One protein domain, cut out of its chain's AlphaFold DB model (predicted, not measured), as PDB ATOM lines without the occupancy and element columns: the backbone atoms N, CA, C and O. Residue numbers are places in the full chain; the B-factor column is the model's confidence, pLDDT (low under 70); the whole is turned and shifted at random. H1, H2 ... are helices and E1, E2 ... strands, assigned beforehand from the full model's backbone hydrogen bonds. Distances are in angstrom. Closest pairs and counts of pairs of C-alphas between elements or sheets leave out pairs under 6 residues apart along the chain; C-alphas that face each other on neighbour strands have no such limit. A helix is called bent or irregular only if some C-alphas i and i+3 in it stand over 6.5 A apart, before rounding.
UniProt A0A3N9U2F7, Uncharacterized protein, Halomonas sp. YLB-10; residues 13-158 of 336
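What this domain is: This is residues 13 to 158 of the 336 residues of an uncharacterized protein of Halomonas sp. YLB-10 (UniProt A0A3N9U2F7). A small parallel sheet stands toward one end of an elongated model, with H2 over one of its faces; beside the sheet the long helix H5 and the kinked H3 cross each other, H5 with its residues 114 to 122, and together they make an arm that reaches toward the other end, where H4 packs on residues 106 to 114 of H5. H1 packs on the first residues of H3 and grazes the sheet. The printed part has 146 residues, with six named helices and four named strands in the order H1 E1 H2 E2 H3 H4 H5 E3 H6 E4, and the sheet order E2 E1 E3 E4. The class is mixed, helices and strands; the whole is compact by its radius of gyration of the C-alphas, 16.9 A, yet elongated, spanning 52 by 31 by 26 A.

Where its parts are: Find C-alpha 13 at (207.438, 169.002, 128.479), where H1 begins and runs to residue 22. E1 is residues 32 to 36, H2 39 to 48 and E2 55 to 59. H3, residues 68 to 84, is 24.9 A long, with a kink of 29 degrees near residue 78; it is irregular, with C-alphas 79 and 82 7.3 A apart. H4, residues 86 to 99, is 20.5 A long. At C-alpha 106, (218.728, 188.317, 160.999), H5 begins; it runs 35.2 A to residue 129. E3 is residues 135 to 137, H6 146 to 149, and E4 154 to 157, ending at C-alpha 157, (203.109, 192.103, 133.574).

How they stand to each other: Look first at the sheet: N 57 and O 33 are 2.8 A apart between E2 and E1, N 34 and O 136 2.8 A between E1 and E3, and N 155 and O 135 2.8 A between E3 and E4, each within hydrogen-bond range. E1, H2, E2 and E3, H6, E4 are strand-helix-strand units, two parallel neighbour strands with a helix between, each with a right-handed crossover. H2 runs along the strands at a height over the sheet of 9.4 A. H3 and H5 touch, closest at the C-alphas of Arg 78 and Gly 118, 3.9 A, at a steep tilt of 63 degrees, opposite ways. H4 touches H5, with residues 106 to 114 of H5 alone, closest at the C-alphas of Leu 93 and Ala 110, 6.7 A. H6 grazes the sheet with residues 146 to 147. In H1 and H2 every O i to N i+4 pair is within hydrogen-bond range; in H3 10 of 13, H4 8 of 10 and H5 18 of 20 are, and H6 is too short for such a pair.

The domain as a whole: The two C-alphas farthest apart are those of Gly 51 and Lys 98, 52.2 A. The printed part has no cut and no long link. The mean pLDDT of the printed part is 90.7; residue 62 is under 70.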
ATOM      1  N   ARG A  13     207.603 167.682 129.099       80.31
ATOM      2  CA  ARG A  13     207.438 169.002 128.479       80.31
ATOM      3  C   ARG A  13     208.423 170.017 129.046       80.31
ATOM      4  O   ARG A  13     208.855 170.890 128.303       80.31
ATOM      5  N   ASP A  14     208.818 169.882 130.310       82.19
ATOM      6  CA  ASP A  14     209.805 170.760 130.933       82.19
ATOM      7  C   ASP A  14     211.180 170.572 130.288       82.19
ATOM      8  O   ASP A  14     211.872 171.551 130.029       82.19
ATOM      9  N   LEU A  15     211.559 169.333 129.948       85.75
ATOM     10  CA  LEU A  15     212.828 169.060 129.266       85.75
ATOM     11  C   LEU A  15     212.830 169.642 127.849       85.75
ATOM     12  O   LEU A  15     213.759 170.355 127.473       85.75
ATOM     13  N   ALA A  16     211.769 169.391 127.077       87.44
ATOM     14  CA  ALA A  16     211.620 169.965 125.740       87.44
ATOM     15  C   ALA A  16     211.646 171.503 125.780       87.44
ATOM     16  O   ALA A  16     212.291 172.147 124.954       87.44
ATOM     17  N   THR A  17     210.999 172.097 126.783       86.69
ATOM     18  CA  THR A  17     210.959 173.551 126.969       86.69
ATOM     19  C   THR A  17     212.297 174.117 127.420       86.69
ATOM     20  O   THR A  17     212.670 175.209 126.996       86.69
ATOM     21  N   PHE A  18     213.065 173.371 128.209       90.19
ATOM     22  CA  PHE A  18     214.425 173.748 128.563       90.19
ATOM     23  C   PHE A  18     215.349 173.741 127.340       90.19
ATOM     24  O   PHE A  18     216.069 174.708 127.112       90.19
ATOM     25  N   LEU A  19     215.266 172.728 126.473       91.19
ATOM     26  CA  LEU A  19     215.992 172.729 125.195       91.19
ATOM     27  C   LEU A  19     215.531 173.880 124.280       91.19
ATOM     28  O   LEU A  19     216.342 174.551 123.636       91.19
ATOM     29  N   ARG A  20     214.227 174.181 124.278       90.50
ATOM     30  CA  ARG A  20     213.667 175.356 123.594       90.50
ATOM     31  C   ARG A  20     214.222 176.669 124.159       90.50
ATOM     32  O   ARG A  20     214.481 177.592 123.396       90.50
ATOM     33  N   PHE A  21     214.409 176.760 125.474       92.00
ATOM     34  CA  PHE A  21     215.030 177.899 126.150       92.00
ATOM     35  C   PHE A  21     216.503 178.064 125.757       92.00
ATOM     36  O   PHE A  21     216.919 179.146 125.353       92.00
ATOM     37  N   LEU A  22     217.285 176.983 125.792       92.25
ATOM     38  CA  LEU A  22     218.700 177.014 125.412       92.25
ATOM     39  C   LEU A  22     218.911 177.407 123.944       92.25
ATOM     40  O   LEU A  22     219.937 177.989 123.604       92.25
ATOM     41  N   SER A  23     217.929 177.129 123.084       93.25
ATOM     42  CA  SER A  23     217.968 177.499 121.669       93.25
ATOM     43  C   SER A  23     217.452 178.910 121.359       93.25
ATOM     44  O   SER A  23     217.554 179.326 120.206       93.25
ATOM     45  N   ILE A  24     216.949 179.683 122.338       92.94
ATOM     46  CA  ILE A  24     216.456 181.061 122.119       92.94
ATOM     47  C   ILE A  24     217.448 181.932 121.314       92.94
ATOM     48  O   ILE A  24     216.988 182.586 120.370       92.94
ATOM     49  N   PRO A  25     218.772 181.932 121.590       92.25
ATOM     50  CA  PRO A  25     219.732 182.740 120.830       92.25
ATOM     51  C   PRO A  25     219.747 182.462 119.322       92.25
ATOM     52  O   PRO A  25     220.089 183.343 118.541       92.25
ATOM     53  N   PHE A  26     219.363 181.252 118.912       91.88
ATOM     54  CA  PHE A  26     219.443 180.780 117.527       91.88
ATOM     55  C   PHE A  26     218.090 180.799 116.800       91.88
ATOM     56  O   PHE A  26     218.014 180.487 115.613       91.88
ATOM     57  N   ARG A  27     216.998 181.132 117.496       89.25
ATOM     58  CA  ARG A  27     215.638 181.138 116.936       89.25
ATOM     59  C   ARG A  27     215.268 182.512 116.378       89.25
ATOM     60  O   ARG A  27     215.858 183.527 116.743       89.25
ATOM     61  N   LYS A  28     214.217 182.560 115.548       87.38
ATOM     62  CA  LYS A  28     213.607 183.818 115.080       87.38
ATOM     63  C   LYS A  28     213.308 184.732 116.274       87.38
ATOM     64  O   LYS A  28     212.839 184.257 117.311       87.38
ATOM     65  N   ARG A  29     213.583 186.030 116.123       90.56
ATOM     66  CA  ARG A  29     213.282 187.043 117.140       90.56
ATOM     67  C   ARG A  29     211.767 187.149 117.311       90.56
ATOM     68  O   ARG A  29     211.056 187.489 116.370       90.56
ATOM     69  N   ARG A  30     211.303 186.786 118.502       93.81
ATOM     70  CA  ARG A  30     209.913 186.825 118.963       93.81
ATOM     71  C   ARG A  30     209.892 187.356 120.395       93.81
ATOM     72  O   ARG A  30     210.878 187.104 121.107       93.81
ATOM     73  N   PRO A  31     208.811 188.032 120.820       95.75
ATOM     74  CA  PRO A  31     208.628 188.399 122.215       95.75
ATOM     75  C   PRO A  31     208.675 187.162 123.114       95.75
ATOM     76  O   PRO A  31     208.112 186.112 122.783       95.75
ATOM     77  N   LEU A  32     209.362 187.289 124.244       95.75
ATOM     78  CA  LEU A  32     209.444 186.258 125.271       95.75
ATOM     79  C   LEU A  32     208.482 186.612 126.395       95.75
ATOM     80  O   LEU A  32     208.566 187.702 126.955       95.75
ATOM     81  N   VAL A  33     207.591 185.688 126.744       96.06
ATOM     82  CA  VAL A  33     206.567 185.925 127.762       96.06
ATOM     83  C   VAL A  33     206.688 184.880 128.864       96.06
ATOM     84  O   VAL A  33     206.542 183.687 128.617       96.06
ATOM     85  N   PHE A  34     206.942 185.329 130.092       94.56
ATOM     86  CA  PHE A  34     207.096 184.485 131.276       94.56
ATOM     87  C   PHE A  34     205.987 184.785 132.282       94.56
ATOM     88  O   PHE A  34     206.028 185.810 132.962       94.56
ATOM     89  N   VAL A  35     205.010 183.892 132.430       93.06
ATOM     90  CA  VAL A  35     203.870 184.125 133.335       93.06
ATOM     91  C   VAL A  35     203.629 182.991 134.318       93.06
ATOM     92  O   VAL A  35     204.102 181.868 134.148       93.06
ATOM     93  N   THR A  36     202.903 183.284 135.393       88.81
ATOM     94  CA  THR A  36     202.321 182.245 136.245       88.81
ATOM     95  C   THR A  36     201.163 181.564 135.522       88.81
ATOM     96  O   THR A  36     200.435 182.188 134.752       88.81
ATOM     97  N   GLY A  37     200.961 180.273 135.784       85.31
ATOM     98  CA  GLY A  37     199.906 179.458 135.180       85.31
ATOM     99  C   GLY A  37     198.489 179.769 135.656       85.31
ATOM    100  O   GLY A  37     197.660 178.867 135.720       85.31
ATOM    101  N   ARG A  38     198.186 181.017 136.018       81.88
ATOM    102  CA  ARG A  38     196.831 181.437 136.379       81.88
ATOM    103  C   ARG A  38     196.005 181.706 135.119       81.88
ATOM    104  O   ARG A  38     196.478 182.334 134.177       81.88
ATOM    105  N   GLN A  39     194.749 181.266 135.110       81.94
ATOM    106  CA  GLN A  39     193.877 181.377 133.932       81.94
ATOM    107  C   GLN A  39     193.618 182.823 133.493       81.94
ATOM    108  O   GLN A  39     193.550 183.101 132.301       81.94
ATOM    109  N   ASP A  40     193.496 183.755 134.435       83.38
ATOM    110  CA  ASP A  40     193.338 185.177 134.134       83.38
ATOM    111  C   ASP A  40     194.584 185.777 133.473       83.38
ATOM    112  O   ASP A  40     194.446 186.514 132.501       83.38
ATOM    113  N   MET A  41     195.779 185.396 133.931       88.31
ATOM    114  CA  MET A  41     197.050 185.794 133.319       88.31
ATOM    115  C   MET A  41     197.211 185.239 131.906       88.31
ATOM    116  O   MET A  41     197.598 185.966 130.995       88.31
ATOM    117  N   LEU A  42     196.885 183.962 131.705       90.75
ATOM    118  CA  LEU A  42     196.966 183.333 130.387       90.75
ATOM    119  C   LEU A  42     195.990 183.981 129.395       90.75
ATOM    120  O   LEU A  42     196.365 184.239 128.254       90.75
ATOM    121  N   ARG A  43     194.766 184.303 129.834       90.75
ATOM    122  CA  ARG A  43     193.788 185.049 129.023       90.75
ATOM    123  C   ARG A  43     194.267 186.462 128.708       90.75
ATOM    124  O   ARG A  43     194.132 186.892 127.568       90.75
ATOM    125  N   PHE A  44     194.858 187.148 129.685       92.56
ATOM    126  CA  PHE A  44     195.419 188.478 129.482       92.56
ATOM    127  C   PHE A  44     196.521 188.477 128.417       92.56
ATOM    128  O   PHE A  44     196.465 189.254 127.469       92.56
ATOM    129  N   VAL A  45     197.484 187.557 128.534       94.25
ATOM    130  CA  VAL A  45     198.565 187.382 127.554       94.25
ATOM    131  C   VAL A  45     198.004 187.051 126.172       94.25
ATOM    132  O   VAL A  45     198.401 187.673 125.192       94.25
ATOM    133  N   ALA A  46     197.056 186.116 126.081       94.38
ATOM    134  CA  ALA A  46     196.442 185.747 124.807       94.38
ATOM    135  C   ALA A  46     195.707 186.924 124.140       94.38
ATOM    136  O   ALA A  46     195.737 187.049 122.918       94.38
ATOM    137  N   TYR A  47     195.065 187.786 124.935       94.25
ATOM    138  CA  TYR A  47     194.417 189.000 124.448       94.25
ATOM    139  C   TYR A  47     195.443 190.031 123.959       94.25
ATOM    140  O   TYR A  47     195.349 190.496 122.827       94.25
ATOM    141  N   HIS A  48     196.440 190.354 124.787       95.12
ATOM    142  CA  HIS A  48     197.428 191.395 124.494       95.12
ATOM    143  C   HIS A  48     198.307 191.057 123.281       95.12
ATOM    144  O   HIS A  48     198.616 191.926 122.475       95.12
ATOM    145  N   PHE A  49     198.667 189.782 123.113       95.19
ATOM    146  CA  PHE A  49     199.495 189.306 122.001       95.19
ATOM    147  C   PHE A  49     198.672 188.665 120.874       95.19
ATOM    148  O   PHE A  49     199.171 187.813 120.136       95.19
ATOM    149  N   LYS A  50     197.396 189.040 120.721       94.25
ATOM    150  CA  LYS A  50     196.540 188.500 119.658       94.25
ATOM    151  C   LYS A  50     197.154 188.784 118.281       94.25
ATOM    152  O   LYS A  50     197.388 189.930 117.918       94.25
ATOM    153  N   GLY A  51     197.387 187.726 117.501       93.38
ATOM    154  CA  GLY A  51     198.011 187.825 116.175       93.38
ATOM    155  C   GLY A  51     199.538 187.965 116.195       93.38
ATOM    156  O   GLY A  51     200.143 188.092 115.133       93.38
ATOM    157  N   VAL A  52     200.170 187.902 117.371       95.12
ATOM    158  CA  VAL A  52     201.626 187.953 117.539       95.12
ATOM    159  C   VAL A  52     202.145 186.569 117.930       95.12
ATOM    160  O   VAL A  52     201.639 185.922 118.842       95.12
ATOM    161  N   ASP A  53     203.182 186.109 117.237       94.00
ATOM    162  CA  ASP A  53     203.849 184.843 117.536       94.00
ATOM    163  C   ASP A  53     204.846 185.043 118.689       94.00
ATOM    164  O   ASP A  53     205.858 185.734 118.531       94.00
ATOM    165  N   ILE A  54     204.545 184.454 119.849       95.50
ATOM    166  CA  ILE A  54     205.308 184.615 121.094       95.50
ATOM    167  C   ILE A  54     205.949 183.301 121.548       95.50
ATOM    168  O   ILE A  54     205.422 182.210 121.327       95.50
ATOM    169  N   ASP A  55     207.071 183.405 122.255       93.69
ATOM    170  CA  ASP A  55     207.652 182.294 123.007       93.69
ATOM    171  C   ASP A  55     207.161 182.375 124.469       93.69
ATOM    172  O   ASP A  55     207.690 183.135 125.283       93.69
ATOM    173  N   LEU A  56     206.115 181.602 124.789       93.19
ATOM    174  CA  LEU A  56     205.463 181.577 126.104       93.19
ATOM    175  C   LEU A  56     206.054 180.500 127.025       93.19
ATOM    176  O   LEU A  56     206.143 179.333 126.641       93.19
ATOM    177  N   TYR A  57     206.373 180.893 128.257       92.19
ATOM    178  CA  TYR A  57     206.824 180.034 129.350       92.19
ATOM    179  C   TYR A  57     205.927 180.235 130.576       92.19
ATOM    180  O   TYR A  57     205.692 181.365 131.018       92.19
ATOM    181  N   VAL A  58     205.434 179.137 131.140       90.12
ATOM    182  CA  VAL A  58     204.415 179.122 132.189       90.12
ATOM    183  C   VAL A  58     204.947 178.435 133.439       90.12
ATOM    184  O   VAL A  58     205.341 177.274 133.407       90.12
ATOM    185  N   ARG A  59     204.880 179.119 134.583       86.69
ATOM    186  CA  ARG A  59     205.167 178.512 135.888       86.69
ATOM    187  C   ARG A  59     203.963 177.767 136.434       86.69
ATOM    188  O   ARG A  59     202.872 178.328 136.519       86.69
ATOM    189  N   SER A  60     204.191 176.526 136.857       78.38
ATOM    190  CA  SER A  60     203.153 175.674 137.432       78.38
ATOM    191  C   SER A  60     202.636 176.263 138.749       78.38
ATOM    192  O   SER A  60     203.386 176.371 139.718       78.38
ATOM    193  N   GLU A  61     201.354 176.622 138.791       71.00
ATOM    194  CA  GLU A  61     200.642 176.987 140.027       71.00
ATOM    195  C   GLU A  61     199.322 176.217 140.123       71.00
ATOM    196  O   GLU A  61     199.134 175.439 141.054       71.00
ATOM    197  N   THR A  62     198.440 176.396 139.136       66.31
ATOM    198  CA  THR A  62     197.167 175.661 139.002       66.31
ATOM    199  C   THR A  62     197.158 174.723 137.805       66.31
ATOM    200  O   THR A  62     196.622 173.622 137.887       66.31
ATOM    201  N   VAL A  63     197.752 175.154 136.692       70.81
ATOM    202  CA  VAL A  63     197.966 174.330 135.501       70.81
ATOM    203  C   VAL A  63     199.403 173.834 135.447       70.81
ATOM    204  O   VAL A  63     200.299 174.416 136.061       70.81
ATOM    205  N   ARG A  64     199.624 172.778 134.662       74.50
ATOM    206  CA  ARG A  64     200.961 172.266 134.364       74.50
ATOM    207  C   ARG A  64     201.777 173.341 133.640       74.50
ATOM    208  O   ARG A  64     201.390 173.776 132.558       74.50
ATOM    209  N   GLY A  65     202.871 173.759 134.268       78.44
ATOM    210  CA  GLY A  65     203.853 174.676 133.692       78.44
ATOM    211  C   GLY A  65     204.916 173.974 132.844       78.44
ATOM    212  O   GLY A  65     204.860 172.759 132.650       78.44
ATOM    213  N   ASP A  66     205.868 174.760 132.348       84.38
ATOM    214  CA  ASP A  66     207.003 174.324 131.531       84.38
ATOM    215  C   ASP A  66     208.331 175.057 131.856       84.38
ATOM    216  O   ASP A  66     209.329 174.908 131.148       84.38
ATOM    217  N   SER A  67     208.379 175.831 132.951       85.06
ATOM    218  CA  SER A  67     209.561 176.594 133.388       85.06
ATOM    219  C   SER A  67     210.450 175.899 134.427       85.06
ATOM    220  O   SER A  67     211.424 176.503 134.886       85.06
ATOM    221  N   PHE A  68     210.159 174.648 134.805       85.50
ATOM    222  CA  PHE A  68     210.771 173.994 135.970       85.50
ATOM    223  C   PHE A  68     212.307 174.014 135.957       85.50
ATOM    224  O   PHE A  68     212.925 174.475 136.915       85.50
ATOM    225  N   PHE A  69     212.943 173.575 134.868       87.44
ATOM    226  CA  PHE A  69     214.410 173.515 134.804       87.44
ATOM    227  C   PHE A  69     215.072 174.895 134.846       87.44
ATOM    228  O   PHE A  69     216.152 175.046 135.417       87.44
ATOM    229  N   ILE A  70     214.410 175.915 134.295       88.25
ATOM    230  CA  ILE A  70     214.898 177.295 134.356       88.25
ATOM    231  C   ILE A  70     214.863 177.783 135.814       88.25
ATOM    232  O   ILE A  70     215.818 178.391 136.300       88.25
ATOM    233  N   GLU A  71     213.797 177.450 136.547       88.44
ATOM    234  CA  GLU A  71     213.675 177.742 137.978       88.44
ATOM    235  C   GLU A  71     214.684 176.956 138.829       88.44
ATOM    236  O   GLU A  71     215.242 177.516 139.774       88.44
ATOM    237  N   CYS A  72     214.990 175.700 138.485       89.25
ATOM    238  CA  CYS A  72     216.061 174.934 139.128       89.25
ATOM    239  C   CYS A  72     217.420 175.614 138.950       89.25
ATOM    240  O   CYS A  72     218.175 175.745 139.915       89.25
ATOM    241  N   PHE A  73     217.720 176.099 137.745       90.88
ATOM    242  CA  PHE A  73     218.965 176.816 137.487       90.88
ATOM    243  C   PHE A  73     219.040 178.116 138.301       90.88
ATOM    244  O   PHE A  73     220.033 178.362 138.989       90.88
ATOM    245  N   ARG A  74     217.947 178.889 138.355       92.31
ATOM    246  CA  ARG A  74     217.825 180.058 139.244       92.31
ATOM    247  C   ARG A  74     218.032 179.692 140.718       92.31
ATOM    248  O   ARG A  74     218.708 180.412 141.454       92.31
ATOM    249  N   PHE A  75     217.461 178.578 141.172       91.81
ATOM    250  CA  PHE A  75     217.612 178.105 142.547       91.81
ATOM    251  C   PHE A  75     219.071 177.787 142.886       91.81
ATOM    252  O   PHE A  75     219.542 178.191 143.951       91.81
ATOM    253  N   ILE A  76     219.801 177.135 141.977       94.06
ATOM    254  CA  ILE A  76     221.235 176.872 142.143       94.06
ATOM    255  C   ILE A  76     221.983 178.194 142.346       94.06
ATOM    256  O   ILE A  76     222.704 178.327 143.333       94.06
ATOM    257  N   PHE A  77     221.728 179.208 141.510       94.50
ATOM    258  CA  PHE A  77     222.358 180.528 141.647       94.50
ATOM    259  C   PHE A  77     222.105 181.153 143.024       94.50
ATOM    260  O   PHE A  77     223.041 181.577 143.702       94.50
ATOM    261  N   ARG A  78     220.850 181.135 143.492       93.50
ATOM    262  CA  ARG A  78     220.456 181.619 144.831       93.50
ATOM    263  C   ARG A  78     221.154 180.888 145.978       93.50
ATOM    264  O   ARG A  78     221.311 181.460 147.057       93.50
ATOM    265  N   LYS A  79     221.551 179.630 145.781       94.44
ATOM    266  CA  LYS A  79     222.214 178.816 146.807       94.44
ATOM    267  C   LYS A  79     223.731 178.933 146.795       94.44
ATOM    268  O   LYS A  79     224.320 178.798 147.865       94.44
ATOM    269  N   THR A  80     224.350 179.205 145.649       95.12
ATOM    270  CA  THR A  80     225.809 179.106 145.498       95.12
ATOM    271  C   THR A  80     226.512 180.447 145.309       95.12
ATOM    272  O   THR A  80     227.604 180.619 145.842       95.12
ATOM    273  N   PHE A  81     225.914 181.435 144.633       94.06
ATOM    274  CA  PHE A  81     226.663 182.634 144.212       94.06
ATOM    275  C   PHE A  81     227.159 183.512 145.364       94.06
ATOM    276  O   PHE A  81     228.212 184.137 145.255       94.06
ATOM    277  N   TRP A  82     226.465 183.526 146.501       93.75
ATOM    278  CA  TRP A  82     226.929 184.264 147.680       93.75
ATOM    279  C   TRP A  82     228.265 183.735 148.237       93.75
ATOM    280  O   TRP A  82     228.958 184.488 148.915       93.75
ATOM    281  N   LEU A  83     228.642 182.476 147.956       94.31
ATOM    282  CA  LEU A  83     229.946 181.918 148.340       94.31
ATOM    283  C   LEU A  83     231.080 182.548 147.527       94.31
ATOM    284  O   LEU A  83     232.128 182.866 148.080       94.31
ATOM    285  N   VAL A  84     230.849 182.779 146.233       93.44
ATOM    286  CA  VAL A  84     231.816 183.435 145.340       93.44
ATOM    287  C   VAL A  84     232.024 184.894 145.763       93.44
ATOM    288  O   VAL A  84     233.153 185.369 145.832       93.44
ATOM    289  N   PHE A  85     230.943 185.582 146.144       92.25
ATOM    290  CA  PHE A  85     230.954 186.988 146.577       92.25
ATOM    291  C   PHE A  85     230.887 187.146 148.103       92.25
ATOM    292  O   PHE A  85     230.284 188.088 148.621       92.25
ATOM    293  N   PHE A  86     231.505 186.225 148.851       93.56
ATOM    294  CA  PHE A  86     231.334 186.139 150.305       93.56
ATOM    295  C   PHE A  86     231.718 187.424 151.052       93.56
ATOM    296  O   PHE A  86     231.037 187.817 152.002       93.56
ATOM    297  N   LYS A  87     232.784 188.111 150.614       93.94
ATOM    298  CA  LYS A  87     233.237 189.368 151.235       93.94
ATOM    299  C   LYS A  87     232.184 190.471 151.106       93.94
ATOM    300  O   LYS A  87     231.823 191.077 152.113       93.94
ATOM    301  N   ASP A  88     231.658 190.697 149.906       92.12
ATOM    302  CA  ASP A  88     230.639 191.725 149.659       92.12
ATOM    303  C   ASP A  88     229.302 191.369 150.302       92.12
ATOM    304  O   ASP A  88     228.664 192.223 150.917       92.12
ATOM    305  N   TYR A  89     228.936 190.085 150.276       94.06
ATOM    306  CA  TYR A  89     227.803 189.554 151.027       94.06
ATOM    307  C   TYR A  89     227.888 189.912 152.521       94.06
ATOM    308  O   TYR A  89     226.928 190.448 153.078       94.06
ATOM    309  N   ARG A  90     229.035 189.679 153.182       94.69
ATOM    310  CA  ARG A  90     229.196 190.028 154.605       94.69
ATOM    311  C   ARG A  90     229.108 191.533 154.843       94.69
ATOM    312  O   ARG A  90     228.460 191.938 155.805       94.69
ATOM    313  N   ARG A  91     229.722 192.355 153.982       93.81
ATOM    314  CA  ARG A  91     229.648 193.824 154.088       93.81
ATOM    315  C   ARG A  91     228.202 194.311 154.003       93.81
ATOM    316  O   ARG A  91     227.768 195.066 154.868       93.81
ATOM    317  N   LEU A  92     227.451 193.836 153.007       92.56
ATOM    318  CA  LEU A  92     226.053 194.206 152.807       92.56
ATOM    319  C   LEU A  92     225.182 193.798 154.002       92.56
ATOM    320  O   LEU A  92     224.384 194.604 154.476       92.56
ATOM    321  N   LEU A  93     225.371 192.588 154.539       94.75
ATOM    322  CA  LEU A  93     224.647 192.157 155.736       94.75
ATOM    323  C   LEU A  93     224.926 193.029 156.950       94.75
ATOM    324  O   LEU A  93     223.985 193.421 157.634       94.75
ATOM    325  N   CYS A  94     226.191 193.364 157.205       92.94
ATOM    326  CA  CYS A  94     226.544 194.239 158.318       92.94
ATOM    327  C   CYS A  94     225.857 195.607 158.208       92.94
ATOM    328  O   CYS A  94     225.443 196.157 159.226       92.94
ATOM    329  N   SER A  95     225.706 196.146 156.995       93.62
ATOM    330  CA  SER A  95     224.968 197.391 156.767       93.62
ATOM    331  C   SER A  95     223.463 197.218 156.988       93.62
ATOM    332  O   SER A  95     222.851 198.024 157.683       93.62
ATOM    333  N   LEU A  96     222.863 196.144 156.466       93.25
ATOM    334  CA  LEU A  96     221.422 195.893 156.588       93.25
ATOM    335  C   LEU A  96     220.989 195.576 158.024       93.25
ATOM    336  O   LEU A  96     219.936 196.032 158.460       93.25
ATOM    337  N   TYR A  97     221.806 194.856 158.796       93.19
ATOM    338  CA  TYR A  97     221.514 194.557 160.201       93.19
ATOM    339  C   TYR A  97     221.421 195.806 161.080       93.19
ATOM    340  O   TYR A  97     220.726 195.766 162.094       93.19
ATOM    341  N   LYS A  98     222.077 196.904 160.686       91.56
ATOM    342  CA  LYS A  98     222.024 198.185 161.402       91.56
ATOM    343  C   LYS A  98     220.734 198.965 161.146       91.56
ATOM    344  O   LYS A  98     220.341 199.743 162.005       91.56
ATOM    345  N   ILE A  99     220.100 198.778 159.985       92.50
ATOM    346  CA  ILE A  99     218.944 199.586 159.547       92.50
ATOM    347  C   ILE A  99     217.626 198.810 159.498       92.50
ATOM    348  O   ILE A  99     216.569 199.404 159.294       92.50
ATOM    349  N   ARG A 100     217.664 197.482 159.647       87.56
ATOM    350  CA  ARG A 100     216.456 196.653 159.606       87.56
ATOM    351  C   ARG A 100     215.491 197.013 160.752       87.56
ATOM    352  O   ARG A 100     215.941 197.313 161.861       87.56
ATOM    353  N   PRO A 101     214.171 196.895 160.541       87.25
ATOM    354  CA  PRO A 101     213.204 196.978 161.628       87.25
ATOM    355  C   PRO A 101     213.430 195.880 162.676       87.25
ATOM    356  O   PRO A 101     213.798 194.756 162.335       87.25
ATOM    357  N   LYS A 102     213.145 196.178 163.952       85.69
ATOM    358  CA  LYS A 102     213.363 195.245 165.079       85.69
ATOM    359  C   LYS A 102     212.619 193.907 164.940       85.69
ATOM    360  O   LYS A 102     213.099 192.904 165.453       85.69
ATOM    361  N   HIS A 103     211.473 193.898 164.259       85.62
ATOM    362  CA  HIS A 103     210.626 192.713 164.077       85.62
ATOM    363  C   HIS A 103     211.093 191.779 162.949       85.62
ATOM    364  O   HIS A 103     210.607 190.658 162.848       85.62
ATOM    365  N   VAL A 104     212.009 192.221 162.083       85.38
ATOM    366  CA  VAL A 104     212.600 191.358 161.051       85.38
ATOM    367  C   VAL A 104     213.793 190.657 161.681       85.38
ATOM    368  O   VAL A 104     214.619 191.335 162.278       85.38
ATOM    369  N   ASP A 105     213.924 189.335 161.564       90.31
ATOM    370  CA  ASP A 105     215.044 188.565 162.123       90.31
ATOM    371  C   ASP A 105     216.280 188.538 161.188       90.31
ATOM    372  O   ASP A 105     216.208 188.854 159.998       90.31
ATOM    373  N   ASN A 106     217.462 188.237 161.741       90.25
ATOM    374  CA  ASN A 106     218.728 188.317 160.999       90.25
ATOM    375  C   ASN A 106     218.812 187.225 159.929       90.25
ATOM    376  O   ASN A 106     219.424 187.425 158.879       90.25
ATOM    377  N   GLU A 107     218.199 186.072 160.188       92.00
ATOM    378  CA  GLU A 107     218.233 184.931 159.289       92.00
ATOM    379  C   GLU A 107     217.403 185.203 158.029       92.00
ATOM    380  O   GLU A 107     217.862 184.932 156.918       92.00
ATOM    381  N   SER A 108     216.225 185.811 158.181       89.38
ATOM    382  CA  SER A 108     215.378 186.262 157.077       89.38
ATOM    383  C   SER A 108     216.109 187.268 156.189       89.38
ATOM    384  O   SER A 108     216.164 187.079 154.971       89.38
ATOM    385  N   VAL A 109     216.770 188.270 156.781       91.38
ATOM    386  CA  VAL A 109     217.595 189.233 156.027       91.38
ATOM    387  C   VAL A 109     218.722 188.515 155.279       91.38
ATOM    388  O   VAL A 109     218.893 188.724 154.077       91.38
ATOM    389  N   ALA A 110     219.457 187.618 155.945       92.75
ATOM    390  CA  ALA A 110     220.524 186.844 155.313       92.75
ATOM    391  C   ALA A 110     220.022 186.009 154.129       92.75
ATOM    392  O   ALA A 110     220.647 185.985 153.065       92.75
ATOM    393  N   ARG A 111     218.876 185.346 154.291       92.62
ATOM    394  CA  ARG A 111     218.236 184.533 153.256       92.62
ATOM    395  C   ARG A 111     217.818 185.378 152.055       92.62
ATOM    396  O   ARG A 111     218.079 184.972 150.922       92.62
ATOM    397  N   GLN A 112     217.223 186.546 152.290       90.50
ATOM    398  CA  GLN A 112     216.831 187.477 151.232       90.50
ATOM    399  C   GLN A 112     218.045 188.010 150.471       90.50
ATOM    400  O   GLN A 112     218.052 187.978 149.244       90.50
ATOM    401  N   VAL A 113     219.113 188.403 151.169       92.38
ATOM    402  CA  VAL A 113     220.343 188.889 150.524       92.38
ATOM    403  C   VAL A 113     220.975 187.810 149.644       92.38
ATOM    404  O   VAL A 113     221.329 188.091 148.502       92.38
ATOM    405  N   LYS A 114     221.069 186.560 150.122       94.00
ATOM    406  CA  LYS A 114     221.557 185.439 149.294       94.00
ATOM    407  C   LYS A 114     220.707 185.250 148.037       94.00
ATOM    408  O   LYS A 114     221.252 185.074 146.949       94.00
ATOM    409  N   ALA A 115     219.381 185.313 148.181       92.06
ATOM    410  CA  ALA A 115     218.463 185.184 147.057       92.06
ATOM    411  C   ALA A 115     218.629 186.327 146.042       92.06
ATOM    412  O   ALA A 115     218.672 186.055 144.845       92.06
ATOM    413  N   ILE A 116     218.781 187.570 146.508       92.00
ATOM    414  CA  ILE A 116     219.000 188.756 145.665       92.00
ATOM    415  C   ILE A 116     220.333 188.658 144.917       92.00
ATOM    416  O   ILE A 116     220.364 188.911 143.717       92.00
ATOM    417  N   ILE A 117     221.417 188.247 145.585       93.56
ATOM    418  CA  ILE A 117     222.723 188.039 144.937       93.56
ATOM    419  C   ILE A 117     222.604 186.983 143.834       93.56
ATOM    420  O   ILE A 117     223.039 187.214 142.711       93.56
ATOM    421  N   GLY A 118     221.988 185.834 144.121       94.81
ATOM    422  CA  GLY A 118     221.787 184.806 143.100       94.81
ATOM    423  C   GLY A 118     220.926 185.288 141.932       94.81
ATOM    424  O   GLY A 118     221.283 185.058 140.781       94.81
ATOM    425  N   ASP A 119     219.834 185.999 142.218       94.94
ATOM    426  CA  ASP A 119     218.960 186.581 141.197       94.94
ATOM    427  C   ASP A 119     219.690 187.614 140.331       94.94
ATOM    428  O   ASP A 119     219.495 187.611 139.119       94.94
ATOM    429  N   TYR A 120     220.559 188.443 140.921       93.88
ATOM    430  CA  TYR A 120     221.386 189.417 140.202       93.88
ATOM    431  C   TYR A 120     222.200 188.728 139.107       93.88
ATOM    432  O   TYR A 120     222.085 189.081 137.936       93.88
ATOM    433  N   PHE A 121     222.974 187.698 139.459       93.69
ATOM    434  CA  PHE A 121     223.816 186.987 138.494       93.69
ATOM    435  C   PHE A 121     223.021 186.113 137.530       93.69
ATOM    436  O   PHE A 121     223.377 186.013 136.357       93.69
ATOM    437  N   PHE A 122     221.922 185.518 137.990       95.38
ATOM    438  CA  PHE A 122     221.021 184.783 137.113       95.38
ATOM    439  C   PHE A 122     220.472 185.698 136.009       95.38
ATOM    440  O   PHE A 122     220.466 185.319 134.841       95.38
ATOM    441  N   ASN A 123     220.108 186.937 136.350       94.62
ATOM    442  CA  ASN A 123     219.619 187.923 135.394       94.62
ATOM    443  C   ASN A 123     220.684 188.324 134.349       94.62
ATOM    444  O   ASN A 123     220.374 188.481 133.169       94.62
ATOM    445  N   TYR A 124     221.964 188.392 134.740       93.94
ATOM    446  CA  TYR A 124     223.074 188.564 133.787       93.94
ATOM    447  C   TYR A 124     223.182 187.410 132.787       93.94
ATOM    448  O   TYR A 124     223.460 187.647 131.613       93.94
ATOM    449  N   ILE A 125     222.944 186.171 133.223       94.19
ATOM    450  CA  ILE A 125     222.920 185.018 132.318       94.19
ATOM    451  C   ILE A 125     221.706 185.081 131.388       94.19
ATOM    452  O   ILE A 125     221.852 184.860 130.187       94.19
ATOM    453  N   LEU A 126     220.525 185.448 131.898       94.69
ATOM    454  CA  LEU A 126     219.330 185.628 131.065       94.69
ATOM    455  C   LEU A 126     219.557 186.638 129.934       94.69
ATOM    456  O   LEU A 126     219.104 186.405 128.815       94.69
ATOM    457  N   ARG A 127     220.322 187.709 130.184       94.62
ATOM    458  CA  ARG A 127     220.666 188.715 129.166       94.62
ATOM    459  C   ARG A 127     221.336 188.110 127.933       94.62
ATOM    460  O   ARG A 127     221.095 188.582 126.826       94.62
ATOM    461  N   PHE A 128     222.156 187.073 128.103       92.38
ATOM    462  CA  PHE A 128     222.752 186.362 126.972       92.38
ATOM    463  C   PHE A 128     221.681 185.654 126.134       92.38
ATOM    464  O   PHE A 128     221.657 185.800 124.914       92.38
ATOM    465  N   PHE A 129     220.764 184.933 126.788       92.75
ATOM    466  CA  PHE A 129     219.711 184.185 126.102       92.75
ATOM    467  C   PHE A 129     218.688 185.092 125.416       92.75
ATOM    468  O   PHE A 129     218.190 184.754 124.347       92.75
ATOM    469  N   PHE A 130     218.367 186.237 126.017       93.88
ATOM    470  CA  PHE A 130     217.265 187.102 125.580       93.88
ATOM    471  C   PHE A 130     217.719 188.304 124.756       93.88
ATOM    472  O   PHE A 130     216.944 189.230 124.530       93.88
ATOM    473  N   LYS A 131     218.978 188.306 124.313       90.12
ATOM    474  CA  LYS A 131     219.556 189.406 123.547       90.12
ATOM    475  C   LYS A 131     218.661 189.789 122.358       90.12
ATOM    476  O   LYS A 131     218.227 188.926 121.595       90.12
ATOM    477  N   ASP A 132     218.431 191.093 122.201       89.00
ATOM    478  CA  ASP A 132     217.644 191.707 121.122       89.00
ATOM    479  C   ASP A 132     216.175 191.232 121.044       89.00
ATOM    480  O   ASP A 132     215.579 191.218 119.963       89.00
ATOM    481  N   ARG A 133     215.587 190.820 122.175       92.00
ATOM    482  CA  ARG A 133     214.176 190.420 122.289       92.00
ATOM    483  C   ARG A 133     213.454 191.274 123.321       92.00
ATOM    484  O   ARG A 133     214.032 191.652 124.333       92.00
ATOM    485  N   GLU A 134     212.170 191.516 123.085       94.19
ATOM    486  CA  GLU A 134     211.284 192.087 124.098       94.19
ATOM    487  C   GLU A 134     210.894 191.005 125.107       94.19
ATOM    488  O   GLU A 134     210.501 189.897 124.725       94.19
ATOM    489  N   VAL A 135     211.021 191.321 126.394       96.31
ATOM    490  CA  VAL A 135     210.782 190.376 127.487       96.31
ATOM    491  C   VAL A 135     209.632 190.873 128.348       96.31
ATOM    492  O   VAL A 135     209.704 191.962 128.909       96.31
ATOM    493  N   TYR A 136     208.608 190.042 128.507       96.81
ATOM    494  CA  TYR A 136     207.463 190.300 129.372       96.81
ATOM    495  C   TYR A 136     207.408 189.272 130.500       96.81
ATOM    496  O   TYR A 136     207.576 188.077 130.244       96.81
ATOM    497  N   PHE A 137     207.190 189.691 131.751       95.31
ATOM    498  CA  PHE A 137     207.305 188.760 132.882       95.31
ATOM    499  C   PHE A 137     206.395 189.043 134.082       95.31
ATOM    500  O   PHE A 137     206.139 190.192 134.405       95.31
ATOM    501  N   SER A 138     205.970 188.002 134.811       89.81
ATOM    502  CA  SER A 138     205.196 188.112 136.063       89.81
ATOM    503  C   SER A 138     205.918 187.531 137.297       89.81
ATOM    504  O   SER A 138     205.315 186.841 138.122       89.81
ATOM    505  N   ASN A 139     207.234 187.745 137.402       78.94
ATOM    506  CA  ASN A 139     208.119 187.289 138.496       78.94
ATOM    507  C   ASN A 139     208.324 185.771 138.675       78.94
ATOM    508  O   ASN A 139     208.845 185.335 139.706       78.94
ATOM    509  N   CYS A 140     207.955 184.940 137.700       73.81
ATOM    510  CA  CYS A 140     208.195 183.495 137.762       73.81
ATOM    511  C   CYS A 140     209.642 183.118 137.399       73.81
ATOM    512  O   CYS A 140     210.378 182.585 138.229       73.81
ATOM    513  N   VAL A 141     210.061 183.434 136.175       84.31
ATOM    514  CA  VAL A 141     211.379 183.077 135.631       84.31
ATOM    515  C   VAL A 141     212.327 184.260 135.717       84.31
ATOM    516  O   VAL A 141     213.347 184.178 136.399       84.31
ATOM    517  N   VAL A 142     211.954 185.377 135.089       92.31
ATOM    518  CA  VAL A 142     212.684 186.639 135.216       92.31
ATOM    519  C   VAL A 142     212.586 187.107 136.674       92.31
ATOM    520  O   VAL A 142     211.475 187.204 137.213       92.31
ATOM    521  N   PRO A 143     213.721 187.320 137.357       91.38
ATOM    522  CA  PRO A 143     213.718 187.668 138.767       91.38
ATOM    523  C   PRO A 143     213.256 189.109 139.000       91.38
ATOM    524  O   PRO A 143     213.534 189.993 138.199       91.38
ATOM    525  N   GLN A 144     212.639 189.369 140.158       89.69
ATOM    526  CA  GLN A 144     212.159 190.707 140.549       89.69
ATOM    527  C   GLN A 144     213.243 191.788 140.502       89.69
ATOM    528  O   GLN A 144     212.933 192.957 140.296       89.69
ATOM    529  N   ILE A 145     214.514 191.414 140.686       91.25
ATOM    530  CA  ILE A 145     215.631 192.360 140.614       91.25
ATOM    531  C   ILE A 145     215.739 193.041 139.240       91.25
ATOM    532  O   ILE A 145     216.248 194.158 139.152       91.25
ATOM    533  N   GLU A 146     215.205 192.420 138.184       94.50
ATOM    534  CA  GLU A 146     215.151 193.003 136.847       94.50
ATOM    535  C   GLU A 146     214.417 194.348 136.834       94.50
ATOM    536  O   GLU A 146     214.860 195.250 136.131       94.50
ATOM    537  N   ARG A 147     213.412 194.553 137.701       92.31
ATOM    538  CA  ARG A 147     212.738 195.854 137.889       92.31
ATOM    539  C   ARG A 147     213.722 197.002 138.120       92.31
ATOM    540  O   ARG A 147     213.472 198.124 137.694       92.31
ATOM    541  N   TYR A 148     214.842 196.723 138.787       91.00
ATOM    542  CA  TYR A 148     215.857 197.706 139.174       91.00
ATOM    543  C   TYR A 148     217.089 197.704 138.261       91.00
ATOM    544  O   TYR A 148     217.829 198.692 138.213       91.00
ATOM    545  N   GLN A 149     217.360 196.598 137.562       92.81
ATOM    546  CA  GLN A 149     218.504 196.510 136.653       92.81
ATOM    547  C   GLN A 149     218.136 196.876 135.211       92.81
ATOM    548  O   GLN A 149     218.936 197.531 134.547       92.81
ATOM    549  N   ASN A 150     216.941 196.481 134.763       92.75
ATOM    550  CA  ASN A 150     216.459 196.544 133.385       92.75
ATOM    551  C   ASN A 150     217.493 196.018 132.365       92.75
ATOM    552  O   ASN A 150     217.733 196.635 131.328       92.75
ATOM    553  N   LEU A 151     218.165 194.901 132.682       93.56
ATOM    554  CA  LEU A 151     219.201 194.310 131.820       93.56
ATOM    555  C   LEU A 151     218.616 193.685 130.556       93.56
ATOM    556  O   LEU A 151     219.336 193.520 129.569       93.56
ATOM    557  N   LEU A 152     217.344 193.300 130.615       93.69
ATOM    558  CA  LEU A 152     216.626 192.598 129.563       93.69
ATOM    559  C   LEU A 152     215.741 193.547 128.742       93.69
ATOM    560  O   LEU A 152     215.045 193.074 127.851       93.69
ATOM    561  N   ASN A 153     215.754 194.857 129.042       90.75
ATOM    562  CA  ASN A 153     214.827 195.850 128.483       90.75
ATOM    563  C   ASN A 153     213.371 195.356 128.552       90.75
ATOM    564  O   ASN A 153     212.684 195.201 127.540       90.75
ATOM    565  N   SER A 154     212.946 195.006 129.762       95.06
ATOM    566  CA  SER A 154     211.755 194.199 129.988       95.06
ATOM    567  C   SER A 154     210.537 195.016 130.422       95.06
ATOM    568  O   SER A 154     210.622 196.166 130.871       95.06
ATOM    569  N   CYS A 155     209.372 194.392 130.280       96.19
ATOM    570  CA  CYS A 155     208.097 194.887 130.757       96.19
ATOM    571  C   CYS A 155     207.514 193.899 131.775       96.19
ATOM    572  O   CYS A 155     207.224 192.744 131.462       96.19
ATOM    573  N   GLU A 156     207.335 194.335 133.014       95.50
ATOM    574  CA  GLU A 156     206.640 193.526 134.005       95.50
ATOM    575  C   GLU A 156     205.144 193.497 133.689       95.50
ATOM    576  O   GLU A 156     204.534 194.529 133.450       95.50
ATOM    577  N   ILE A 157     204.544 192.314 133.710       95.00
ATOM    578  CA  ILE A 157     203.109 192.103 133.574       95.00
ATOM    579  C   ILE A 157     202.485 192.164 134.970       95.00
ATOM    580  O   ILE A 157     202.869 191.413 135.881       95.00
ATOM    581  N   GLN A 158     201.469 193.014 135.131       91.12
ATOM    582  CA  GLN A 158     200.631 193.026 136.324       91.12
ATOM    583  C   GLN A 158     200.051 191.624 136.575       91.12
ATOM    584  O   GLN A 158     199.370 191.050 135.730       91.12
TER     585      GLN A 158